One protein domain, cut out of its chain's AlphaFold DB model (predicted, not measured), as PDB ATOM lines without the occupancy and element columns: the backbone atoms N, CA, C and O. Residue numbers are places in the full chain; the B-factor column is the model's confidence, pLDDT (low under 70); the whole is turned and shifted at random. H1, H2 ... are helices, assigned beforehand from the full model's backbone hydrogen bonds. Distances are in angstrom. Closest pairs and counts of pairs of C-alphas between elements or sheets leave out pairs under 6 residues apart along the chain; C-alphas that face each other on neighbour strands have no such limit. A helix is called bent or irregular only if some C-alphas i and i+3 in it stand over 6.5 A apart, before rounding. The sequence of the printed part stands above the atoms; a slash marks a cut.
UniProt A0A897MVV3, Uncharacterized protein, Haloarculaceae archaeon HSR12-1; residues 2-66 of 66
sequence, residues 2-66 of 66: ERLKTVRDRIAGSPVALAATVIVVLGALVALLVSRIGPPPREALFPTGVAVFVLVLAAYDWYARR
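This is residues 2 to 66 of the 66 residues of an uncharacterized protein of Haloarculaceae archaeon HSR12-1 (UniProt A0A897MVV3). What shape do these atoms make? Three helices form an open, flat zigzag: H1 sticks out as an arm and makes a V with H2, and H3 folds back beside H2 with a gap between the two, like the arms of a U. The parts are loosely set, and no helix touches another. How is it made up? The printed part has 65 residues with three named helices, H1, H2 and H3 in that order, and no named strand; the class is all helix. How large and how compact is it? It is only just loose, close to extended, with a radius of gyration of the C-alphas of 16.0 A, and the C-alphas span 49 by 29 by 11 A.

How does the first helix stand to the second? H1, residues 2 to 12, and H2, residues 15 to 37, are close but not clearly touching; the closest C-alphas, those of Ile 11 and Ala 17, are 6.2 A apart. Their lines stand at a steep tilt of 58 degrees, and they run the same way. Where is the third helix? H3, residues 42 to 64, is near H2, with no pair of C-alphas within 8 A but 5 pairs within 10 A. H1 and H3 are apart. What do the backbone N and O atoms show? In H1 and H2 each O i to N i+4 pair is within hydrogen-bond range; in H3 17 of 19 are.

Where does the first helix run? H1 begins at C-alpha 2, at (72.656, 15.065, -44.308), and measures 15.2 A from first to last C-alpha. Where do the two longest helices run? H2 has 23 residues and measures 32.5 A from C-alpha 15, at (57.700, 29.993, -37.673), to C-alpha 37. H3 also has 23 residues and measures 33.5 A, ending at C-alpha 64, at (56.438, 40.539, -39.717). Is H3 bent? H3 is neither bent nor irregular, but only just: C-alphas 43 and 46 are 6.3 A apart.

How far does it reach? The two C-alphas farthest apart, those of Glu 2 and Glu 43, are 50.8 A apart. Is it continuous, and are the links long? The printed part has no cut, and both links, H1 to H2 and H2 to H3, are tight, with 2 and 4 residues. What stands free? Among the stretches that stand free are residues 2 to 14, of which 2 to 12 belong to H1, and residues 41 to 55, of which 42 to 55 belong to H3. Where is confidence low? The mean pLDDT of the printed part is 76.5, and residues 2 to 15 and residue 66 are under 70.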
ATOM      1  N   GLU A   2      72.466  13.650 -44.706       55.03
ATOM      2  CA  GLU A   2      72.656  15.065 -44.308       55.03
ATOM      3  C   GLU A   2      71.604  16.037 -44.857       55.03
ATOM      4  O   GLU A   2      71.088  16.853 -44.103       55.03
ATOM      5  N   ARG A   3      71.193  15.910 -46.130       54.62
ATOM      6  CA  ARG A   3      70.186  16.815 -46.725       54.62
ATOM      7  C   ARG A   3      68.830  16.793 -46.006       54.62
ATOM      8  O   ARG A   3      68.167  17.820 -45.926       54.62
ATOM      9  N   LEU A   4      68.433  15.645 -45.450       55.31
ATOM     10  CA  LEU A   4      67.202  15.509 -44.662       55.31
ATOM     11  C   LEU A   4      67.303  16.232 -43.313       55.31
ATOM     12  O   LEU A   4      66.319  16.823 -42.878       55.31
ATOM     13  N   LYS A   5      68.486  16.243 -42.680       54.44
ATOM     14  CA  LYS A   5      68.728  17.020 -41.453       54.44
ATOM     15  C   LYS A   5      68.649  18.520 -41.725       54.44
ATOM     16  O   LYS A   5      67.933  19.209 -41.014       54.44
ATOM     17  N   THR A   6      69.264  19.007 -42.804       59.09
ATOM     18  CA  THR A   6      69.231  20.437 -43.161       59.09
ATOM     19  C   THR A   6      67.816  20.933 -43.469       59.09
ATOM     20  O   THR A   6      67.444  22.029 -43.061       59.09
ATOM     21  N   VAL A   7      66.998  20.126 -44.154       58.75
ATOM     22  CA  VAL A   7      65.586  20.458 -44.403       58.75
ATOM     23  C   VAL A   7      64.780  20.408 -43.103       58.75
ATOM     24  O   VAL A   7      64.004  21.324 -42.845       58.75
ATOM     25  N   ARG A   8      64.998  19.402 -42.246       55.31
ATOM     26  CA  ARG A   8      64.322  19.298 -40.945       55.31
ATOM     27  C   ARG A   8      64.664  20.460 -40.015       55.31
ATOM     28  O   ARG A   8      63.755  20.975 -39.386       55.31
ATOM     29  N   ASP A   9      65.917  20.899 -39.958       56.22
ATOM     30  CA  ASP A   9      66.331  22.028 -39.113       56.22
ATOM     31  C   ASP A   9      65.795  23.361 -39.652       56.22
ATOM     32  O   ASP A   9      65.383  24.225 -38.880       56.22
ATOM     33  N   ARG A  10      65.684  23.505 -40.980       57.47
ATOM     34  CA  ARG A  10      65.054  24.675 -41.610       57.47
ATOM     35  C   ARG A  10      63.535  24.708 -41.413       57.47
ATOM     36  O   ARG A  10      62.967  25.786 -41.292       57.47
ATOM     37  N   ILE A  11      62.885  23.543 -41.377       55.91
ATOM     38  CA  ILE A  11      61.451  23.415 -41.080       55.91
ATOM     39  C   ILE A  11      61.201  23.591 -39.580       55.91
ATOM     40  O   ILE A  11      60.283  24.306 -39.215       55.91
ATOM     41  N   ALA A  12      62.021  23.014 -38.703       54.19
ATOM     42  CA  ALA A  12      61.880  23.138 -37.251       54.19
ATOM     43  C   ALA A  12      62.172  24.561 -36.748       54.19
ATOM     44  O   ALA A  12      61.526  25.018 -35.810       54.19
ATOM     45  N   GLY A  13      63.093  25.280 -37.398       56.16
ATOM     46  CA  GLY A  13      63.314  26.711 -37.178       56.16
ATOM     47  C   GLY A  13      62.314  27.617 -37.905       56.16
ATOM     48  O   GLY A  13      62.392  28.836 -37.767       56.16
ATOM     49  N   SER A  14      61.391  27.052 -38.694       60.94
ATOM     50  CA  SER A  14      60.389  27.833 -39.413       60.94
ATOM     51  C   SER A  14      59.260  28.240 -38.463       60.94
ATOM     52  O   SER A  14      58.677  27.371 -37.803       60.94
ATOM     53  N   PRO A  15      58.861  29.525 -38.440       64.94
ATOM     54  CA  PRO A  15      57.700  29.993 -37.673       64.94
ATOM     55  C   PRO A  15      56.424  29.208 -38.011       64.94
ATOM     56  O   PRO A  15      55.543  29.065 -37.168       64.94
ATOM     57  N   VAL A  16      56.345  28.629 -39.215       72.44
ATOM     58  CA  VAL A  16      55.225  27.792 -39.658       72.44
ATOM     59  C   VAL A  16      55.141  26.482 -38.872       72.44
ATOM     60  O   VAL A  16      54.047  26.075 -38.491       72.44
ATOM     61  N   ALA A  17      56.268  25.821 -38.588       72.00
ATOM     62  CA  ALA A  17      56.263  24.580 -37.806       72.00
ATOM     63  C   ALA A  17      55.924  24.840 -36.336       72.00
ATOM     64  O   ALA A  17      55.232  24.041 -35.701       72.00
ATOM     65  N   LEU A  18      56.362  25.985 -35.812       72.81
ATOM     66  CA  LEU A  18      56.025  26.426 -34.464       72.81
ATOM     67  C   LEU A  18      54.525  26.749 -34.364       72.81
ATOM     68  O   LEU A  18      53.850  26.229 -33.479       72.81
ATOM     69  N   ALA A  19      53.975  27.490 -35.332       74.12
ATOM     70  CA  ALA A  19      52.541  27.760 -35.427       74.12
ATOM     71  C   ALA A  19      51.709  26.474 -35.561       74.12
ATOM     72  O   ALA A  19      50.730  26.297 -34.837       74.12
ATOM     73  N   ALA A  20      52.121  25.541 -36.426       77.88
ATOM     74  CA  ALA A  20      51.442  24.257 -36.592       77.88
ATOM     75  C   ALA A  20      51.430  23.448 -35.286       77.88
ATOM     76  O   ALA A  20      50.393  22.910 -34.899       77.88
ATOM     77  N   THR A  21      52.556  23.414 -34.571       81.19
ATOM     78  CA  THR A  21      52.661  22.720 -33.279       81.19
ATOM     79  C   THR A  21      51.736  23.352 -32.238       81.19
ATOM     80  O   THR A  21      51.001  22.639 -31.557       81.19
ATOM     81  N   VAL A  22      51.711  24.685 -32.152       81.69
ATOM     82  CA  VAL A  22      50.819  25.425 -31.244       81.69
ATOM     83  C   VAL A  22      49.348  25.131 -31.550       81.69
ATOM     84  O   VAL A  22      48.590  24.854 -30.624       81.69
ATOM     85  N   ILE A  23      48.948  25.120 -32.827       82.44
ATOM     86  CA  ILE A  23      47.572  24.804 -33.245       82.44
ATOM     87  C   ILE A  23      47.188  23.377 -32.837       82.44
ATOM     88  O   ILE A  23      46.103  23.169 -32.292       82.44
ATOM     89  N   VAL A  24      48.071  22.398 -33.058       84.88
ATOM     90  CA  VAL A  24      47.820  20.995 -32.685       84.88
ATOM     91  C   VAL A  24      47.659  20.847 -31.171       84.88
ATOM     92  O   VAL A  24      46.716  20.196 -30.717       84.88
ATOM     93  N   VAL A  25      48.532  21.480 -30.382       87.50
ATOM     94  CA  VAL A  25      48.455  21.447 -28.913       87.50
ATOM     95  C   VAL A  25      47.170  22.113 -28.413       87.50
ATOM     96  O   VAL A  25      46.477  21.541 -27.570       87.50
ATOM     97  N   LEU A  26      46.803  23.276 -28.960       83.56
ATOM     98  CA  LEU A  26      45.541  23.954 -28.642       83.56
ATOM     99  C   LEU A  26      44.331  23.077 -28.971       83.56
ATOM    100  O   LEU A  26      43.442  22.930 -28.136       83.56
ATOM    101  N   GLY A  27      44.317  22.449 -30.149       84.56
ATOM    102  CA  GLY A  27      43.252  21.532 -30.549       84.56
ATOM    103  C   GLY A  27      43.110  20.349 -29.589       84.56
ATOM    104  O   GLY A  27      41.996  20.026 -29.177       84.56
ATOM    105  N   ALA A  28      44.227  19.748 -29.167       87.06
ATOM    106  CA  ALA A  28      44.224  18.650 -28.201       87.06
ATOM    107  C   ALA A  28      43.700  19.085 -26.821       87.06
ATOM    108  O   ALA A  28      42.905  18.366 -26.215       87.06
ATOM    109  N   LEU A  29      44.090  20.271 -26.341       86.31
ATOM    110  CA  LEU A  29      43.590  20.828 -25.080       86.31
ATOM    111  C   LEU A  29      42.091  21.120 -25.138       86.31
ATOM    112  O   LEU A  29      41.369  20.774 -24.206       86.31
ATOM    113  N   VAL A  30      41.610  21.702 -26.239       83.94
ATOM    114  CA  VAL A  30      40.178  21.948 -26.449       83.94
ATOM    115  C   VAL A  30      39.413  20.627 -26.490       83.94
ATOM    116  O   VAL A  30      38.389  20.506 -25.825       83.94
ATOM    117  N   ALA A  31      39.911  19.613 -27.199       83.38
ATOM    118  CA  ALA A  31      39.277  18.297 -27.250       83.38
ATOM    119  C   ALA A  31      39.223  17.626 -25.867       83.38
ATOM    120  O   ALA A  31      38.183  17.088 -25.480       83.38
ATOM    121  N   LEU A  32      40.312  17.702 -25.095       88.62
ATOM    122  CA  LEU A  32      40.362  17.203 -23.719       88.62
ATOM    123  C   LEU A  32      39.337  17.925 -22.835       88.62
ATOM    124  O   LEU A  32      38.626  17.288 -22.061       88.62
ATOM    125  N   LEU A  33      39.248  19.247 -22.971       84.88
ATOM    126  CA  LEU A  33      38.309  20.075 -22.229       84.88
ATOM    127  C   LEU A  33      36.861  19.700 -22.582       84.88
ATOM    128  O   LEU A  33      36.075  19.390 -21.690       84.88
ATOM    129  N   VAL A  34      36.540  19.598 -23.873       86.12
ATOM    130  CA  VAL A  34      35.224  19.155 -24.364       86.12
ATOM    131  C   VAL A  34      34.872  17.757 -23.851       86.12
ATOM    132  O   VAL A  34      33.734  17.516 -23.460       86.12
ATOM    133  N   SER A  35      35.842  16.844 -23.776       87.56
ATOM    134  CA  SER A  35      35.626  15.503 -23.223       87.56
ATOM    135  C   SER A  35      35.330  15.498 -21.717       87.56
ATOM    136  O   SER A  35      34.781  14.512 -21.225       87.56
ATOM    137  N   ARG A  36      35.726  16.537 -20.970       88.38
ATOM    138  CA  ARG A  36      35.569  16.611 -19.506       88.38
ATOM    139  C   ARG A  36      34.339  17.399 -19.070       88.38
ATOM    140  O   ARG A  36      33.696  17.000 -18.107       88.38
ATOM    141  N   ILE A  37      34.040  18.505 -19.747       86.62
ATOM    142  CA  ILE A  37      32.956  19.433 -19.377       86.62
ATOM    143  C   ILE A  37      31.854  19.549 -20.437       86.62
ATOM    144  O   ILE A  37      30.871  20.253 -20.222       86.62
ATOM    145  N   GLY A  38      31.971  18.819 -21.547       82.00
ATOM    146  CA  GLY A  38      31.026  18.873 -22.657       82.00
ATOM    147  C   GLY A  38      31.367  19.965 -23.678       82.00
ATOM    148  O   GLY A  38      32.271  20.779 -23.466       82.00
ATOM    149  N   PRO A  39      30.682  19.968 -24.834       81.00
ATOM    150  CA  PRO A  39      30.911  20.963 -25.872       81.00
ATOM    151  C   PRO A  39      30.512  22.362 -25.378       81.00
ATOM    152  O   PRO A  39      29.495  22.499 -24.692       81.00
ATOM    153  N   PRO A  40      31.271  23.411 -25.736       77.75
ATOM    154  CA  PRO A  40      30.906  24.773 -25.374       77.75
ATOM    155  C   PRO A  40      29.555  25.164 -26.001       77.75
ATOM    156  O   PRO A  40      29.208  24.674 -27.084       77.75
ATOM    157  N   PRO A  41      28.799  26.074 -25.361       83.56
ATOM    158  CA  PRO A  41      27.589  26.627 -25.953       83.56
ATOM    159  C   PRO A  41      27.917  27.279 -27.302       83.56
ATOM    160  O   PRO A  41      28.944  27.941 -27.457       83.56
ATOM    161  N   ARG A  42      27.038  27.090 -28.296       82.25
ATOM    162  CA  ARG A  42      27.275  27.558 -29.677       82.25
ATOM    163  C   ARG A  42      27.530  29.062 -29.756       82.25
ATOM    164  O   ARG A  42      28.327  29.506 -30.574       82.25
ATOM    165  N   GLU A  43      26.898  29.820 -28.872       83.69
ATOM    166  CA  GLU A  43      27.057  31.269 -28.729       83.69
ATOM    167  C   GLU A  43      28.495  31.675 -28.388       83.69
ATOM    168  O   GLU A  43      28.943  32.736 -28.809       83.69
ATOM    169  N   ALA A  44      29.249  30.819 -27.687       79.56
ATOM    170  CA  ALA A  44      30.642  31.072 -27.328       79.56
ATOM    171  C   ALA A  44      31.631  30.706 -28.450       79.56
ATOM    172  O   ALA A  44      32.762  31.192 -28.447       79.56
ATOM    173  N   LEU A  45      31.231  29.891 -29.435       81.94
ATOM    174  CA  LEU A  45      32.116  29.462 -30.526       81.94
ATOM    175  C   LEU A  45      32.522  30.627 -31.431       81.94
ATOM    176  O   LEU A  45      33.692  30.748 -31.788       81.94
ATOM    177  N   PHE A  46      31.570  31.497 -31.773       81.06
ATOM    178  CA  PHE A  46      31.819  32.649 -32.636       81.06
ATOM    179  C   PHE A  46      32.802  33.665 -32.019       81.06
ATOM    180  O   PHE A  46      33.835  33.920 -32.641       81.06
ATOM    181  N   PRO A  47      32.581  34.202 -30.798       84.50
ATOM    182  CA  PRO A  47      33.522  35.139 -30.185       84.50
ATOM    183  C   PRO A  47      34.882  34.493 -29.898       84.50
ATOM    184  O   PRO A  47      35.906  35.149 -30.073       84.50
ATOM    185  N   THR A  48      34.922  33.204 -29.537       82.94
ATOM    186  CA  THR A  48      36.191  32.476 -29.356       82.94
ATOM    187  C   THR A  48      36.956  32.364 -30.676       82.94
ATOM    188  O   THR A  48      38.158  32.613 -30.711       82.94
ATOM    189  N   GLY A  49      36.269  32.057 -31.780       82.31
ATOM    190  CA  GLY A  49      36.870  32.019 -33.114       82.31
ATOM    191  C   GLY A  49      37.435  33.375 -33.544       82.31
ATOM    192  O   GLY A  49      38.568  33.441 -34.020       82.31
ATOM    193  N   VAL A  50      36.693  34.463 -33.308       86.75
ATOM    194  CA  VAL A  50      37.167  35.833 -33.574       86.75
ATOM    195  C   VAL A  50      38.397  36.163 -32.726       86.75
ATOM    196  O   VAL A  50      39.382  36.667 -33.261       86.75
ATOM    197  N   ALA A  51      38.384  35.834 -31.432       82.50
ATOM    198  CA  ALA A  51      39.519  36.075 -30.542       82.50
ATOM    199  C   ALA A  51      40.783  35.337 -31.009       82.50
ATOM    200  O   ALA A  51      41.853  35.940 -31.078       82.50
ATOM    201  N   VAL A  52      40.656  34.061 -31.394       83.56
ATOM    202  CA  VAL A  52      41.768  33.273 -31.951       83.56
ATOM    203  C   VAL A  52      42.274  33.887 -33.257       83.56
ATOM    204  O   VAL A  52      43.482  34.028 -33.433       83.56
ATOM    205  N   PHE A  53      41.377  34.299 -34.153       83.25
ATOM    206  CA  PHE A  53      41.752  34.912 -35.429       83.25
ATOM    207  C   PHE A  53      42.532  36.223 -35.242       83.25
ATOM    208  O   PHE A  53      43.576  36.418 -35.865       83.25
ATOM    209  N   VAL A  54      42.074  37.093 -34.335       88.94
ATOM    210  CA  VAL A  54      42.771  38.343 -33.988       88.94
ATOM    211  C   VAL A  54      44.137  38.057 -33.360       88.94
ATOM    212  O   VAL A  54      45.114  38.709 -33.719       88.94
ATOM    213  N   LEU A  55      44.234  37.059 -32.475       84.38
ATOM    214  CA  LEU A  55      45.503  36.627 -31.878       84.38
ATOM    215  C   LEU A  55      46.504  36.152 -32.935       84.38
ATOM    216  O   LEU A  55      47.674  36.522 -32.874       84.38
ATOM    217  N   VAL A  56      46.047  35.374 -33.918       81.88
ATOM    218  CA  VAL A  56      46.886  34.914 -35.033       81.88
ATOM    219  C   VAL A  56      47.362  36.096 -35.877       81.88
ATOM    220  O   VAL A  56      48.550  36.173 -36.186       81.88
ATOM    221  N   LEU A  57      46.474  37.037 -36.212       84.44
ATOM    222  CA  LEU A  57      46.840  38.252 -36.945       84.44
ATOM    223  C   LEU A  57      47.853  39.106 -36.178       84.44
ATOM    224  O   LEU A  57      48.843  39.531 -36.761       84.44
ATOM    225  N   ALA A  58      47.638  39.319 -34.879       83.88
ATOM    226  CA  ALA A  58      48.546  40.085 -34.032       83.88
ATOM    227  C   ALA A  58      49.917  39.407 -33.905       83.88
ATOM    228  O   ALA A  58      50.946  40.075 -33.979       83.88
ATOM    229  N   ALA A  59      49.948  38.079 -33.760       78.75
ATOM    230  CA  ALA A  59      51.191  37.316 -33.728       78.75
ATOM    231  C   ALA A  59      51.934  37.375 -35.072       78.75
ATOM    232  O   ALA A  59      53.154  37.535 -35.088       78.75
ATOM    233  N   TYR A  60      51.207  37.275 -36.189       78.31
ATOM    234  CA  TYR A  60      51.777  37.386 -37.530       78.31
ATOM    235  C   TYR A  60      52.344  38.781 -37.789       78.31
ATOM    236  O   TYR A  60      53.468  38.909 -38.257       78.31
ATOM    237  N   ASP A  61      51.587  39.821 -37.455       84.12
ATOM    238  CA  ASP A  61      52.014  41.204 -37.602       84.12
ATOM    239  C   ASP A  61      53.229  41.523 -36.707       84.12
ATOM    240  O   ASP A  61      54.202  42.108 -37.181       84.12
ATOM    241  N   TRP A  62      53.244  41.057 -35.454       80.56
ATOM    242  CA  TRP A  62      54.417  41.181 -34.583       80.56
ATOM    243  C   TRP A  62      55.646  40.466 -35.152       80.56
ATOM    244  O   TRP A  62      56.748  41.006 -35.085       80.56
ATOM    245  N   TYR A  63      55.459  39.275 -35.730       76.44
ATOM    246  CA  TYR A  63      56.524  38.547 -36.415       76.44
ATOM    247  C   TYR A  63      57.010  39.288 -37.667       76.44
ATOM    248  O   TYR A  63      58.209  39.390 -37.875       76.44
ATOM    249  N   ALA A  64      56.104  39.835 -38.479       77.19
ATOM    250  CA  ALA A  64      56.438  40.539 -39.717       77.19
ATOM    251  C   ALA A  64      57.152  41.880 -39.480       77.19
ATOM    252  O   ALA A  64      57.919  42.328 -40.330       77.19
ATOM    253  N   ARG A  65      56.895  42.536 -38.341       78.56
ATOM    254  CA  ARG A  65      57.586  43.770 -37.934       78.56
ATOM    255  C   ARG A  65      58.971  43.532 -37.322       78.56
ATOM    256  O   ARG A  65      59.665  44.513 -37.052       78.56
ATOM    257  N   ARG A  66      59.339  42.283 -37.037       58.69
ATOM    258  CA  ARG A  66      60.585  41.909 -36.362       58.69
ATOM    259  C   ARG A  66      61.597  41.332 -37.340       58.69
ATOM    260  O   ARG A  66      62.799  41.558 -37.083       58.69
TER     261      ARG A  66